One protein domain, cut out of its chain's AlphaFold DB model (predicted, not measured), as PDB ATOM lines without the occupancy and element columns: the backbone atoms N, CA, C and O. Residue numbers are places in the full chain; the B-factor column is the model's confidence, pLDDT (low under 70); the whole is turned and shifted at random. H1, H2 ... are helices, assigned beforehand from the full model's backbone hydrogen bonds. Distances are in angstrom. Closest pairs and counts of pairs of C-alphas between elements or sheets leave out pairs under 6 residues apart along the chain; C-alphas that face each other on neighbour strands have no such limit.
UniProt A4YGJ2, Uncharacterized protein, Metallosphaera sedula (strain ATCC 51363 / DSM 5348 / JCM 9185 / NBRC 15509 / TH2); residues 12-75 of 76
ATOM      1  N   GLU A  12     167.127 254.766 322.263       97.88
ATOM      2  CA  GLU A  12     167.155 255.290 323.637       97.88
ATOM      3  C   GLU A  12     167.513 254.192 324.642       97.88
ATOM      4  O   GLU A  12     168.486 254.338 325.369       97.88
ATOM      5  N   VAL A  13     166.844 253.038 324.563       96.81
ATOM      6  CA  VAL A  13     167.134 251.877 325.423       96.81
ATOM      7  C   VAL A  13     168.584 251.422 325.263       96.81
ATOM      8  O   VAL A  13     169.265 251.175 326.248       96.81
ATOM      9  N   ILE A  14     169.096 251.344 324.028       96.56
ATOM     10  CA  ILE A  14     170.499 250.955 323.800       96.56
ATOM     11  C   ILE A  14     171.464 251.953 324.460       96.56
ATOM     12  O   ILE A  14     172.467 251.528 325.023       96.56
ATOM     13  N   ARG A  15     171.161 253.258 324.415       97.81
ATOM     14  CA  ARG A  15     171.994 254.289 325.053       97.81
ATOM     15  C   ARG A  15     172.016 254.153 326.571       97.81
ATOM     16  O   ARG A  15     173.091 254.253 327.144       97.81
ATOM     17  N   GLU A  16     170.872 253.894 327.195       97.56
ATOM     18  CA  GLU A  16     170.811 253.669 328.644       97.56
ATOM     19  C   GLU A  16     171.624 252.430 329.043       97.56
ATOM     20  O   GLU A  16     172.420 252.481 329.976       97.56
ATOM     21  N   ILE A  17     171.515 251.333 328.284       97.44
ATOM     22  CA  ILE A  17     172.333 250.132 328.515       97.44
ATOM     23  C   ILE A  17     173.832 250.437 328.374       97.44
ATOM     24  O   ILE A  17     174.633 249.961 329.177       97.44
ATOM     25  N   ASP A  18     174.218 251.223 327.368       97.88
ATOM     26  CA  ASP A  18     175.610 251.636 327.162       97.88
ATOM     27  C   ASP A  18     176.152 252.475 328.313       97.88
ATOM     28  O   ASP A  18     177.311 252.319 328.694       97.88
ATOM     29  N   GLU A  19     175.321 253.349 328.873       98.19
ATOM     30  CA  GLU A  19     175.672 254.164 330.027       98.19
ATOM     31  C   GLU A  19     175.905 253.301 331.271       98.19
ATOM     32  O   GLU A  19     176.910 253.460 331.955       98.19
ATOM     33  N   LEU A  20     175.059 252.298 331.516       97.75
ATOM     34  CA  LEU A  20     175.258 251.370 332.636       97.75
ATOM     35  C   LEU A  20     176.580 250.592 332.519       97.75
ATOM     36  O   LEU A  20     177.272 250.376 333.515       97.75
ATOM     37  N   VAL A  21     176.952 250.191 331.302       98.12
ATOM     38  CA  VAL A  21     178.238 249.528 331.044       98.12
ATOM     39  C   VAL A  21     179.401 250.510 331.199       98.12
ATOM     40  O   VAL A  21     180.417 250.160 331.794       98.12
ATOM     41  N   SER A  22     179.274 251.747 330.708       98.06
ATOM     42  CA  SER A  22     180.346 252.750 330.790       98.06
ATOM     43  C   SER A  22     180.627 253.209 332.223       98.06
ATOM     44  O   SER A  22     181.777 253.489 332.559       98.06
ATOM     45  N   LEU A  23     179.606 253.206 333.084       98.06
ATOM     46  CA  LEU A  23     179.727 253.442 334.524       98.06
ATOM     47  C   LEU A  23     180.376 252.266 335.277       98.06
ATOM     48  O   LEU A  23     180.645 252.382 336.471       98.06
ATOM     49  N   GLY A  24     180.629 251.138 334.605       97.12
ATOM     50  CA  GLY A  24     181.242 249.951 335.199       97.12
ATOM     51  C   GLY A  24     180.291 249.118 336.062       97.12
ATOM     52  O   GLY A  24     180.755 248.253 336.799       97.12
ATOM     53  N   LEU A  25     178.976 249.355 335.976       97.12
ATOM     54  CA  LEU A  25     177.973 248.561 336.700       97.12
ATOM     55  C   LEU A  25     177.832 247.151 336.119       97.12
ATOM     56  O   LEU A  25     177.479 246.219 336.837       97.12
ATOM     57  N   PHE A  26     178.120 247.000 334.824       98.19
ATOM     58  CA  PHE A  26     178.116 245.722 334.124       98.19
ATOM     59  C   PHE A  26     179.339 245.608 333.221       98.19
ATOM     60  O   PHE A  26     179.781 246.583 332.615       98.19
ATOM     61  N   SER A  27     179.841 244.388 333.062       96.38
ATOM     62  CA  SER A  27     181.005 244.076 332.229       96.38
ATOM     63  C   SER A  27     180.668 244.080 330.736       96.38
ATOM     64  O   SER A  27     181.555 244.171 329.890       96.38
ATOM     65  N   SER A  28     179.385 243.927 330.380       97.50
ATOM     66  CA  SER A  28     178.924 243.915 328.988       97.50
ATOM     67  C   SER A  28     177.444 244.280 328.846       97.50
ATOM     68  O   SER A  28     176.653 244.124 329.775       97.50
ATOM     69  N   ARG A  29     177.035 244.661 327.624       95.62
ATOM     70  CA  ARG A  29     175.615 244.866 327.277       95.62
ATOM     71  C   ARG A  29     174.757 243.631 327.542       95.62
ATOM     72  O   ARG A  29     173.608 243.761 327.940       95.62
ATOM     73  N   ASN A  30     175.299 242.438 327.286       95.25
ATOM     74  CA  ASN A  30     174.572 241.188 327.486       95.25
ATOM     75  C   ASN A  30     174.288 240.939 328.969       95.25
ATOM     76  O   ASN A  30     173.192 240.512 329.319       95.25
ATOM     77  N   GLU A  31     175.263 241.230 329.830       96.31
ATOM     78  CA  GLU A  31     175.101 241.135 331.279       96.31
ATOM     79  C   GLU A  31     174.045 242.129 331.777       96.31
ATOM     80  O   GLU A  31     173.096 241.719 332.442       96.31
ATOM     81  N   ALA A  32     174.143 243.395 331.353       97.31
ATOM     82  CA  ALA A  32     173.171 244.433 331.687       97.31
ATOM     83  C   ALA A  32     171.745 244.055 331.246       97.31
ATOM     84  O   ALA A  32     170.810 244.080 332.044       97.31
ATOM     85  N   LEU A  33     171.573 243.642 329.984       95.81
ATOM     86  CA  LEU A  33     170.274 243.219 329.452       95.81
ATOM     87  C   LEU A  33     169.729 241.986 330.175       95.81
ATOM     88  O   LEU A  33     168.547 241.954 330.501       95.81
ATOM     89  N   SER A  34     170.570 240.985 330.448       94.75
ATOM     90  CA  SER A  34     170.145 239.772 331.156       94.75
ATOM     91  C   SER A  34     169.656 240.093 332.566       94.75
ATOM     92  O   SER A  34     168.616 239.581 332.980       94.75
ATOM     93  N   PHE A  35     170.370 240.966 333.279       96.44
ATOM     94  CA  PHE A  35     169.972 241.424 334.605       96.44
ATOM     95  C   PHE A  35     168.626 242.156 334.559       96.44
ATOM     96  O   PHE A  35     167.687 241.756 335.244       96.44
ATOM     97  N   ILE A  36     168.495 243.165 333.694       96.00
ATOM     98  CA  ILE A  36     167.275 243.978 333.586       96.00
ATOM     99  C   ILE A  36     166.065 243.128 333.189       96.00
ATOM    100  O   ILE A  36     164.990 243.282 333.764       96.00
ATOM    101  N   ILE A  37     166.227 242.205 332.237       94.88
ATOM    102  CA  ILE A  37     165.154 241.285 331.840       94.88
ATOM    103  C   ILE A  37     164.763 240.386 333.018       94.88
ATOM    104  O   ILE A  37     163.574 240.173 333.247       94.88
ATOM    105  N   SER A  38     165.732 239.869 333.777       96.00
ATOM    106  CA  SER A  38     165.453 239.014 334.934       96.00
ATOM    107  C   SER A  38     164.673 239.752 336.021       96.00
ATOM    108  O   SER A  38     163.641 239.249 336.466       96.00
ATOM    109  N   GLU A  39     165.118 240.947 336.408       96.81
ATOM    110  CA  GLU A  39     164.424 241.762 337.409       96.81
ATOM    111  C   GLU A  39     163.038 242.194 336.917       96.81
ATOM    112  O   GLU A  39     162.055 242.051 337.641       96.81
ATOM    113  N   GLY A  40     162.912 242.595 335.647       95.69
ATOM    114  CA  GLY A  40     161.619 242.938 335.052       95.69
ATOM    115  C   GLY A  40     160.622 241.772 335.041       95.69
ATOM    116  O   GLY A  40     159.427 241.980 335.250       95.69
ATOM    117  N   LEU A  41     161.086 240.533 334.840       95.94
ATOM    118  CA  LEU A  41     160.231 239.343 334.913       95.94
ATOM    119  C   LEU A  41     159.770 239.039 336.345       95.94
ATOM    120  O   LEU A  41     158.611 238.665 336.528       95.94
ATOM    121  N   LYS A  42     160.643 239.215 337.346       95.56
ATOM    122  CA  LYS A  42     160.284 239.042 338.765       95.56
ATOM    123  C   LYS A  42     159.220 240.053 339.187       95.56
ATOM    124  O   LYS A  42     158.190 239.659 339.730       95.56
ATOM    125  N   GLU A  43     159.440 241.323 338.856       95.25
ATOM    126  CA  GLU A  43     158.508 242.420 339.126       95.25
ATOM    127  C   GLU A  43     157.142 242.143 338.472       95.25
ATOM    128  O   GLU A  43     156.097 242.204 339.118       95.25
ATOM    129  N   ALA A  44     157.130 241.733 337.199       94.31
ATOM    130  CA  ALA A  44     155.895 241.398 336.491       94.31
ATOM    131  C   ALA A  44     155.127 240.223 337.133       94.31
ATOM    132  O   ALA A  44     153.890 240.210 337.128       94.31
ATOM    133  N   GLU A  45     155.830 239.228 337.683       94.44
ATOM    134  CA  GLU A  45     155.203 238.131 338.421       94.44
ATOM    135  C   GLU A  45     154.597 238.611 339.746       94.44
ATOM    136  O   GLU A  45     153.476 238.217 340.092       94.44
ATOM    137  N   GLU A  46     155.292 239.488 340.468       93.00
ATOM    138  CA  GLU A  46     154.780 240.094 341.694       93.00
ATOM    139  C   GLU A  46     153.502 240.894 341.429       93.00
ATOM    140  O   GLU A  46     152.474 240.638 342.067       93.00
ATOM    141  N   TRP A  47     153.503 241.749 340.402       88.94
ATOM    142  CA  TRP A  47     152.307 242.472 339.971       88.94
ATOM    143  C   TRP A  47     151.161 241.532 339.619       88.94
ATOM    144  O   TRP A  47     150.026 241.756 340.041       88.94
ATOM    145  N   ARG A  48     151.432 240.426 338.916       91.25
ATOM    146  CA  ARG A  48     150.398 239.427 338.618       91.25
ATOM    147  C   ARG A  48     149.779 238.853 339.895       91.25
ATOM    148  O   ARG A  48     148.558 238.726 339.973       91.25
ATOM    149  N   ARG A  49     150.590 238.551 340.915       90.06
ATOM    150  CA  ARG A  49     150.097 238.061 342.216       90.06
ATOM    151  C   ARG A  49     149.264 239.115 342.943       90.06
ATOM    152  O   ARG A  49     148.256 238.755 343.553       90.06
ATOM    153  N   VAL A  50     149.663 240.386 342.893       87.56
ATOM    154  CA  VAL A  50     148.902 241.503 343.482       87.56
ATOM    155  C   VAL A  50     147.540 241.638 342.802       87.56
ATOM    156  O   VAL A  50     146.516 241.659 343.489       87.56
ATOM    157  N   LEU A  51     147.510 241.636 341.468       85.94
ATOM    158  CA  LEU A  51     146.279 241.707 340.677       85.94
ATOM    159  C   LEU A  51     145.332 240.537 340.985       85.94
ATOM    160  O   LEU A  51     144.133 240.739 341.183       85.94
ATOM    161  N   ASP A  52     145.859 239.314 341.078       88.44
ATOM    162  CA  ASP A  52     145.059 238.131 341.408       88.44
ATOM    163  C   ASP A  52     144.487 238.182 342.828       88.44
ATOM    164  O   ASP A  52     143.348 237.760 343.053       88.44
ATOM    165  N   ARG A  53     145.240 238.710 343.801       83.94
ATOM    166  CA  ARG A  53     144.716 238.924 345.157       83.94
ATOM    167  C   ARG A  53     143.643 240.004 345.168       83.94
ATOM    168  O   ARG A  53     142.578 239.754 345.719       83.94
ATOM    169  N   SER A  54     143.876 241.151 344.534       79.50
ATOM    170  CA  SER A  54     142.885 242.236 344.439       79.50
ATOM    171  C   SER A  54     141.541 241.723 343.904       79.50
ATOM    172  O   SER A  54     140.509 241.942 344.542       79.50
ATOM    173  N   LYS A  55     141.554 240.913 342.833       80.06
ATOM    174  CA  LYS A  55     140.344 240.265 342.292       80.06
ATOM    175  C   LYS A  55     139.630 239.362 343.299       80.06
ATOM    176  O   LYS A  55     138.406 239.347 343.332       80.06
ATOM    177  N   LYS A  56     140.372 238.600 344.111       80.38
ATOM    178  CA  LYS A  56     139.797 237.681 345.113       80.38
ATOM    179  C   LYS A  56     139.196 238.400 346.318       80.38
ATOM    180  O   LYS A  56     138.224 237.910 346.876       80.38
ATOM    181  N   VAL A  57     139.783 239.522 346.731       78.94
ATOM    182  CA  VAL A  57     139.345 240.273 347.922       78.94
ATOM    183  C   VAL A  57     138.334 241.377 347.560       78.94
ATOM    184  O   VAL A  57     137.799 242.036 348.443       78.94
ATOM    185  N   GLY A  58     138.037 241.582 346.269       67.44
ATOM    186  CA  GLY A  58     137.110 242.622 345.806       67.44
ATOM    187  C   GLY A  58     137.619 244.045 346.055       67.44
ATOM    188  O   GLY A  58     136.831 244.987 346.063       67.44
ATOM    189  N   VAL A  59     138.926 244.201 346.287       67.06
ATOM    190  CA  VAL A  59     139.550 245.500 346.548       67.06
ATOM    191  C   VAL A  59     139.880 246.137 345.200       67.06
ATOM    192  O   VAL A  59     140.679 245.551 344.459       67.06
ATOM    193  N   PRO A  60     139.292 247.295 344.852       64.38
ATOM    194  CA  PRO A  60     139.652 247.998 343.631       64.38
ATOM    195  C   PRO A  60     141.126 248.396 343.694       64.38
ATOM    196  O   PRO A  60     141.627 248.819 344.738       64.38
ATOM    197  N   LEU A  61     141.829 248.234 342.575       65.06
ATOM    198  CA  LEU A  61     143.149 248.833 342.428       65.06
ATOM    199  C   LEU A  61     142.965 250.344 342.500       65.06
ATOM    200  O   LEU A  61     142.064 250.891 341.869       65.06
ATOM    201  N   LEU A  62     143.766 250.997 343.332       68.12
ATOM    202  CA  LEU A  62     143.756 252.443 343.397       68.12
ATOM    203  C   LEU A  62     144.540 252.961 342.197       68.12
ATOM    204  O   LEU A  62     145.750 252.776 342.107       68.12
ATOM    205  N   ASP A  63     143.833 253.621 341.287       67.69
ATOM    206  CA  ASP A  63     144.406 254.264 340.097       67.69
ATOM    207  C   ASP A  63     145.205 255.532 340.449       67.69
ATOM    208  O   ASP A  63     145.754 256.203 339.574       67.69
ATOM    209  N   LYS A  64     145.211 255.897 341.735       68.06
ATOM    210  CA  LYS A  64     145.760 257.135 342.276       68.06
ATOM    211  C   LYS A  64     146.793 256.824 343.364       68.06
ATOM    212  O   LYS A  64     146.627 255.829 344.077       68.06
ATOM    213  N   PRO A  65     147.815 257.677 343.538       74.00
ATOM    214  CA  PRO A  65     148.737 257.600 344.666       74.00
ATOM    215  C   PRO A  65     148.004 257.587 346.011       74.00
ATOM    216  O   PRO A  65     146.920 258.159 346.161       74.00
ATOM    217  N   LEU A  66     148.621 256.960 347.014       73.25
ATOM    218  CA  LEU A  66     148.064 256.894 348.363       73.25
ATOM    219  C   LEU A  66     147.857 258.296 348.958       73.25
ATOM    220  O   LEU A  66     146.878 258.499 349.675       73.25
ATOM    221  N   GLU A  67     148.718 259.271 348.635       75.00
ATOM    222  CA  GLU A  67     148.554 260.649 349.110       75.00
ATOM    223  C   GLU A  67     147.244 261.281 348.630       75.00
ATOM    224  O   GLU A  67     146.543 261.906 349.428       75.00
ATOM    225  N   ASP A  68     146.873 261.081 347.364       75.69
ATOM    226  CA  ASP A  68     145.631 261.625 346.803       75.69
ATOM    227  C   ASP A  68     144.407 261.004 347.483       75.69
ATOM    228  O   ASP A  68     143.448 261.701 347.816       75.69
ATOM    229  N   PHE A  69     144.464 259.701 347.766       73.12
ATOM    230  CA  PHE A  69     143.387 258.988 348.446       73.12
ATOM    231  C   PHE A  69     143.206 259.448 349.903       73.12
ATOM    232  O   PHE A  69     142.085 259.659 350.369       73.12
ATOM    233  N   LEU A  70     144.309 259.651 350.631       76.44
ATOM    234  CA  LEU A  70     144.277 260.153 352.010       76.44
ATOM    235  C   LEU A  70     143.795 261.608 352.074       76.44
ATOM    236  O   LEU A  70     143.017 261.963 352.960       76.44
ATOM    237  N   SER A  71     144.174 262.415 351.084       76.62
ATOM    238  CA  SER A  71     143.743 263.810 350.946       76.62
ATOM    239  C   SER A  71     142.245 263.968 350.669       76.62
ATOM    240  O   SER A  71     141.688 265.031 350.942       76.62
ATOM    241  N   GLU A  72     141.589 262.960 350.085       74.50
ATOM    242  CA  GLU A  72     140.133 262.922 349.893       74.50
ATOM    243  C   GLU A  72     139.407 262.507 351.184       74.50
ATOM    244  O   GLU A  72     138.356 263.067 351.496       74.50
ATOM    245  N   ARG A  73     139.985 261.583 351.970       67.25
ATOM    246  CA  ARG A  73     139.435 261.151 353.267       67.25
ATOM    247  C   ARG A  73     139.428 262.280 354.292       67.25
ATOM    248  O   ARG A  73     138.428 262.458 354.967       67.25
ATOM    249  N   ASP A  74     140.510 263.048 354.390       70.44
ATOM    250  CA  ASP A  74     140.645 264.104 355.405       70.44
ATOM    251  C   ASP A  74     139.761 265.345 355.120       70.44
ATOM    252  O   ASP A  74     139.738 266.293 355.906       70.44
ATOM    253  N   ARG A  75     139.019 265.355 353.999       61.91
ATOM    254  CA  ARG A  75     138.011 266.380 353.664       61.91
ATOM    255  C   ARG A  75     136.601 266.046 354.168       61.91
ATOM    256  O   ARG A  75     135.725 266.901 354.034       61.91
TER     257      ARG A  75
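What this domain is: This is residues 12 to 75 of the 76 residues of an uncharacterized protein of Metallosphaera sedula (strain ATCC 51363 / DSM 5348 / JCM 9185 / NBRC 15509 / TH2) (UniProt A4YGJ2). One long helix, H2, makes the length of an open, elongated shape, with a short helix near its first end and another off to the side of its last part: H1 packs steeply on its first residues, 29 to 33, while H3, after a link of 8 residues that turns away from the end of H2, stands off to the side of the last part of H2 and touches no helix. Much of H2 itself stands free, as do residues 62 to 75, which include H3. The printed part has 64 residues with three named helices, in the order H1, H2, H3, and no named strand; its class is all helix. It is extended, with a radius of gyration of the C-alphas of 18.5 A and spans of 51 by 28 by 17 A.

How they stand to each other: H2, residues 29 to 57, touches H1, residues 12 to 22, with residues 29 to 33 alone. Their closest C-alphas, those of Ile 17 and Arg 29, are 6.3 A apart. The two run opposite ways at a steep tilt of 60 degrees. H3, residues 66 to 73, is apart from H2 and from H1. In H1, H2 and H3 every O i to N i+4 pair is within hydrogen-bond range.

Where its parts are: H2 measures 42.0 A from C-alpha 29 at (175.615, 244.866, 327.277) to C-alpha 57 at (139.345, 240.273, 347.922). H1 measures 15.2 A and begins with C-alpha 12 at (167.155, 255.290, 323.637). H3 measures 10.8 A and ends with C-alpha 73 at (139.435, 261.151, 353.267).

The domain as a whole: The two C-alphas farthest apart, those of Ser 27 and Arg 75, are 53.0 A apart. The printed part has no cut. The links H1 to H2, of 6 residues, and H2 to H3, of 8 residues, are short. The mean pLDDT of the printed part is 87.2, with values under 70 at residues 58 to 64, 73 and 75.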